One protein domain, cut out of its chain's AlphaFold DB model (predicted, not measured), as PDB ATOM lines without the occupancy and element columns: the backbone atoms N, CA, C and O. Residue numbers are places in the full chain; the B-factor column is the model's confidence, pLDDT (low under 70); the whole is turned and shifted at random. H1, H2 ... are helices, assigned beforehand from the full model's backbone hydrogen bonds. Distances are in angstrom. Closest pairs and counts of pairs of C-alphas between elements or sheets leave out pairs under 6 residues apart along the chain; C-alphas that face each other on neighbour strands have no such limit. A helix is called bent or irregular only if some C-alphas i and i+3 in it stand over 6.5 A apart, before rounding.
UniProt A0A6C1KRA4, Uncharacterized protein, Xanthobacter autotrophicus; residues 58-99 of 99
ATOM      1  N   ASP A  58     131.195 207.038 110.149       71.94
ATOM      2  CA  ASP A  58     130.006 206.180 110.039       71.94
ATOM      3  C   ASP A  58     130.358 204.708 109.749       71.94
ATOM      4  O   ASP A  58     129.733 203.778 110.269       71.94
ATOM      5  N   VAL A  59     131.383 204.469 108.922       74.88
ATOM      6  CA  VAL A  59     131.872 203.115 108.620       74.88
ATOM      7  C   VAL A  59     132.527 202.471 109.839       74.88
ATOM      8  O   VAL A  59     132.399 201.259 110.018       74.88
ATOM      9  N   THR A  60     133.216 203.250 110.671       74.06
ATOM     10  CA  THR A  60     133.908 202.730 111.856       74.06
ATOM     11  C   THR A  60     132.903 202.271 112.911       74.06
ATOM     12  O   THR A  60     132.981 201.124 113.355       74.06
ATOM     13  N   ASP A  61     131.898 203.095 113.214       79.31
ATOM     14  CA  ASP A  61     130.843 202.763 114.181       79.31
ATOM     15  C   ASP A  61     130.019 201.543 113.734       79.31
ATOM     16  O   ASP A  61     129.723 200.636 114.521       79.31
ATOM     17  N   TRP A  62     129.688 201.466 112.441       77.38
ATOM     18  CA  TRP A  62     128.996 200.306 111.881       77.38
ATOM     19  C   TRP A  62     129.858 199.034 111.928       77.38
ATOM     20  O   TRP A  62     129.357 197.955 112.261       77.38
ATOM     21  N   ALA A  63     131.156 199.140 111.632       77.44
ATOM     22  CA  ALA A  63     132.070 198.002 111.637       77.44
ATOM     23  C   ALA A  63     132.288 197.431 113.046       77.44
ATOM     24  O   ALA A  63     132.288 196.206 113.211       77.44
ATOM     25  N   GLU A  64     132.425 198.285 114.065       78.00
ATOM     26  CA  GLU A  64     132.542 197.843 115.459       78.00
ATOM     27  C   GLU A  64     131.297 197.069 115.909       78.00
ATOM     28  O   GLU A  64     131.411 195.981 116.482       78.00
ATOM     29  N   GLY A  65     130.104 197.559 115.559       79.25
ATOM     30  CA  GLY A  65     128.838 196.898 115.884       79.25
ATOM     31  C   GLY A  65     128.625 195.549 115.188       79.25
ATOM     32  O   GLY A  65     127.800 194.753 115.636       79.25
ATOM     33  N   GLN A  66     129.339 195.264 114.094       81.38
ATOM     34  CA  GLN A  66     129.165 194.048 113.284       81.38
ATOM     35  C   GLN A  66     130.333 193.060 113.386       81.38
ATOM     36  O   GLN A  66     130.279 191.981 112.795       81.38
ATOM     37  N   PHE A  67     131.362 193.373 114.175       78.12
ATOM     38  CA  PHE A  67     132.599 192.591 114.246       78.12
ATOM     39  C   PHE A  67     132.384 191.120 114.644       78.12
ATOM     40  O   PHE A  67     133.016 190.213 114.094       78.12
ATOM     41  N   LEU A  68     131.464 190.863 115.581       77.12
ATOM     42  CA  LEU A  68     131.122 189.503 116.015       77.12
ATOM     43  C   LEU A  68     130.436 188.703 114.902       77.12
ATOM     44  O   LEU A  68     130.818 187.561 114.653       77.12
ATOM     45  N   THR A  69     129.489 189.318 114.194       79.38
ATOM     46  CA  THR A  69     128.799 188.711 113.047       79.38
ATOM     47  C   THR A  69     129.784 188.417 111.921       79.38
ATOM     48  O   THR A  69     129.785 187.317 111.376       79.38
ATOM     49  N   LEU A  70     130.687 189.358 111.635       80.81
ATOM     50  CA  LEU A  70     131.680 189.240 110.572       80.81
ATOM     51  C   LEU A  70     132.610 188.036 110.783       80.81
ATOM     52  O   LEU A  70     132.947 187.325 109.837       80.81
ATOM     53  N   ARG A  71     132.996 187.772 112.036       81.94
ATOM     54  CA  ARG A  71     133.817 186.610 112.395       81.94
ATOM     55  C   ARG A  71     133.104 185.289 112.109       81.94
ATOM     56  O   ARG A  71     133.752 184.359 111.627       81.94
ATOM     57  N   GLU A  72     131.811 185.208 112.404       83.94
ATOM     58  CA  GLU A  72     131.011 184.015 112.116       83.94
ATOM     59  C   GLU A  72     130.867 183.822 110.599       83.94
ATOM     60  O   GLU A  72     131.147 182.744 110.081       83.94
ATOM     61  N   SER A  73     130.603 184.902 109.853       80.81
ATOM     62  CA  SER A  73     130.488 184.869 108.386       80.81
ATOM     63  C   SER A  73     131.772 184.396 107.690       80.81
ATOM     64  O   SER A  73     131.723 183.622 106.734       80.81
ATOM     65  N   ILE A  74     132.945 184.828 108.172       86.69
ATOM     66  CA  ILE A  74     134.245 184.383 107.639       86.69
ATOM     67  C   ILE A  74     134.437 182.878 107.859       86.69
ATOM     68  O   ILE A  74     135.006 182.196 107.005       86.69
ATOM     69  N   ARG A  75     133.977 182.357 109.003       89.56
ATOM     70  CA  ARG A  75     134.069 180.932 109.332       89.56
ATOM     71  C   ARG A  75     133.134 180.093 108.465       89.56
ATOM     72  O   ARG A  75     133.538 179.017 108.032       89.56
ATOM     73  N   GLU A  76     131.926 180.576 108.201       90.69
ATOM     74  CA  GLU A  76     130.945 179.882 107.362       90.69
ATOM     75  C   GLU A  76     131.346 179.864 105.880       90.69
ATOM     76  O   GLU A  76     131.121 178.866 105.192       90.69
ATOM     77  N   GLN A  77     131.962 180.942 105.374       88.94
ATOM     78  CA  GLN A  77     132.292 181.095 103.951       88.94
ATOM     79  C   GLN A  77     133.694 181.694 103.711       88.94
ATOM     80  O   GLN A  77     133.828 182.816 103.207       88.94
ATOM     81  N   PRO A  78     134.776 180.939 103.987       87.00
ATOM     82  CA  PRO A  78     136.141 181.465 103.922       87.00
ATOM     83  C   PRO A  78     136.574 181.892 102.510       87.00
ATOM     84  O   PRO A  78     137.279 182.891 102.358       87.00
ATOM     85  N   ILE A  79     136.136 181.184 101.459       92.00
ATOM     86  CA  ILE A  79     136.483 181.535 100.068       92.00
ATOM     87  C   ILE A  79     135.804 182.840  99.644       92.00
ATOM     88  O   ILE A  79     136.455 183.699  99.049       92.00
ATOM     89  N   THR A  80     134.527 183.024  99.991       85.56
ATOM     90  CA  THR A  80     133.789 184.263  99.710       85.56
ATOM     91  C   THR A  80     134.446 185.451 100.407       85.56
ATOM     92  O   THR A  80     134.684 186.479  99.774       85.56
ATOM     93  N   ALA A  81     134.829 185.291 101.678       87.38
ATOM     94  CA  ALA A  81     135.557 186.318 102.419       87.38
ATOM     95  C   ALA A  81     136.893 186.687 101.744       87.38
ATOM     96  O   ALA A  81     137.199 187.869 101.583       87.38
ATOM     97  N   CYS A  82     137.658 185.693 101.276       89.88
ATOM     98  CA  CYS A  82     138.901 185.929 100.533       89.88
ATOM     99  C   CYS A  82     138.658 186.663  99.208       89.88
ATOM    100  O   CYS A  82     139.415 187.568  98.864       89.88
ATOM    101  N   ALA A  83     137.601 186.305  98.473       90.44
ATOM    102  CA  ALA A  83     137.247 186.956  97.216       90.44
ATOM    103  C   ALA A  83     136.871 188.432  97.419       90.44
ATOM    104  O   ALA A  83     137.318 189.289  96.655       90.44
ATOM    105  N   ILE A  84     136.118 188.745  98.480       89.06
ATOM    106  CA  ILE A  84     135.789 190.128  98.854       89.06
ATOM    107  C   ILE A  84     137.064 190.891  99.217       89.06
ATOM    108  O   ILE A  84     137.305 191.964  98.666       89.06
ATOM    109  N   ALA A  85     137.914 190.332 100.087       90.06
ATOM    110  CA  ALA A  85     139.171 190.966 100.485       90.06
ATOM    111  C   ALA A  85     140.085 191.241  99.278       90.06
ATOM    112  O   ALA A  85     140.627 192.339  99.148       90.06
ATOM    113  N   ALA A  86     140.205 190.278  98.361       91.44
ATOM    114  CA  ALA A  86     140.954 190.441  97.120       91.44
ATOM    115  C   ALA A  86     140.343 191.532  96.224       91.44
ATOM    116  O   ALA A  86     141.072 192.385  95.721       91.44
ATOM    117  N   GLY A  87     139.017 191.553  96.062       91.56
ATOM    118  CA  GLY A  87     138.316 192.566  95.271       91.56
ATOM    119  C   GLY A  87     138.517 193.982  95.818       91.56
ATOM    120  O   GLY A  87     138.905 194.884  95.075       91.56
ATOM    121  N   VAL A  88     138.334 194.163  97.128       91.81
ATOM    122  CA  VAL A  88     138.564 195.447  97.809       91.81
ATOM    123  C   VAL A  88     140.030 195.865  97.690       91.81
ATOM    124  O   VAL A  88     140.314 197.005  97.322       91.81
ATOM    125  N   GLY A  89     140.966 194.944  97.929       86.00
ATOM    126  CA  GLY A  89     142.401 195.200  97.816       86.00
ATOM    127  C   GLY A  89     142.833 195.625  96.411       86.00
ATOM    128  O   GLY A  89     143.628 196.552  96.274       86.00
ATOM    129  N   VAL A  90     142.275 195.018  95.359       90.62
ATOM    130  CA  VAL A  90     142.536 195.420  93.967       90.62
ATOM    131  C   VAL A  90     142.027 196.836  93.696       90.62
ATOM    132  O   VAL A  90     142.748 197.631  93.095       90.62
ATOM    133  N   ILE A  91     140.822 197.182  94.158       86.31
ATOM    134  CA  ILE A  91     140.254 198.527  93.979       86.31
ATOM    135  C   ILE A  91     141.110 199.572  94.707       86.31
ATOM    136  O   ILE A  91     141.523 200.559  94.096       86.31
ATOM    137  N   LEU A  92     141.424 199.340  95.986       85.44
ATOM    138  CA  LEU A  92     142.265 200.239  96.781       85.44
ATOM    139  C   LEU A  92     143.672 200.356  96.192       85.44
ATOM    140  O   LEU A  92     144.188 201.461  96.056       85.44
ATOM    141  N   GLY A  93     144.266 199.239  95.774       87.00
ATOM    142  CA  GLY A  93     145.568 199.209  95.118       87.00
ATOM    143  C   GLY A  93     145.575 200.031  93.834       87.00
ATOM    144  O   GLY A  93     146.456 200.860  93.650       87.00
ATOM    145  N   GLN A  94     144.562 199.888  92.977       85.88
ATOM    146  CA  GLN A  94     144.434 200.709  91.772       85.88
ATOM    147  C   GLN A  94     144.297 202.201  92.097       85.88
ATOM    148  O   GLN A  94     144.853 203.020  91.376       85.88
ATOM    149  N   ILE A  95     143.590 202.583  93.164       81.62
ATOM    150  CA  ILE A  95     143.471 203.992  93.571       81.62
ATOM    151  C   ILE A  95     144.807 204.531  94.102       81.62
ATOM    152  O   ILE A  95     145.208 205.635  93.736       81.62
ATOM    153  N   LEU A  96     145.502 203.759  94.940       82.75
ATOM    154  CA  LEU A  96     146.732 204.185  95.612       82.75
ATOM    155  C   LEU A  96     147.958 204.172  94.690       82.75
ATOM    156  O   LEU A  96     148.767 205.088  94.772       82.75
ATOM    157  N   LEU A  97     148.079 203.194  93.783       84.44
ATOM    158  CA  LEU A  97     149.176 203.111  92.800       84.44
ATOM    159  C   LEU A  97     149.028 204.112  91.643       84.44
ATOM    160  O   LEU A  97     149.940 204.260  90.836       84.44
ATOM    161  N   ARG A  98     147.871 204.770  91.521       67.56
ATOM    162  CA  ARG A  98     147.621 205.821  90.523       67.56
ATOM    163  C   ARG A  98     148.118 207.209  90.948       67.56
ATOM    164  O   ARG A  98     147.903 208.161  90.199       67.56
ATOM    165  N   ARG A  99     148.730 207.329  92.129       51.53
ATOM    166  CA  ARG A  99     149.498 208.502  92.568       51.53
ATOM    167  C   ARG A  99     150.977 208.313  92.279       51.53
ATOM    168  O   ARG A  99     151.608 209.347  91.975       51.53
TER     169      ARG A  99
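Overview. This is residues 58 to 99 of the 99 residues of an uncharacterized protein of Xanthobacter autotrophicus (UniProt A0A6C1KRA4). Two helices make a flat, open V, with a straight arm, H2, and a kinked arm, H1, that meet at a corner by residue 77. H1 turns partway along, its first part H1a set about perpendicular to its second part H1b, and the space between H1a and H2 is empty. The printed part has 42 residues with two named helices, H1 then H2 along the chain, and no named strand; the class is all helix. It is loose, with a radius of gyration of the C-alphas of 12.9 A, and spans 35 by 27 by 7 A.

Arrangement. H2, residues 78 to 96, and H1b, residues 68 to 76, only just touch, and only at the corner by their link, with 3 pairs of C-alphas within 8 A. The closest C-alphas are those of Ile 74 and Ala 81, 5.7 A apart; H2 touches H1b with residues 80 to 81 alone. They run opposite ways at a steep tilt of 66 degrees. H1a, residues 58 to 65, stands about perpendicular to H1b, at 74 degrees, and is apart from H2. In H1a, H1b and H2 every O i to N i+4 pair is within hydrogen-bond range.

Along the chain. H2 is 26.4 A long, from C-alpha 78 at (136.141, 181.465, 103.922) to C-alpha 96 at (146.732, 204.185, 95.612). H1, residues 58 to 76, was assigned as one helix by its hydrogen bonds but is bent: C-alphas 65 and 68 are 7.7 A apart. Its arms are H1b, 12.9 A, and H1a, 11.0 A, which begins with C-alpha 58 at (130.006, 206.180, 110.039).

Size, cuts and confidence. The two C-alphas farthest apart, those of Glu 76 and Arg 99, are 37.2 A apart. Residues 58 to 69, 75 to 80 and 83 to 99 stand free. The link from H1 to H2 is tight, and the printed part has no cut. Mean pLDDT of the printed part is 83.0; residues 98 to 99 are under 70.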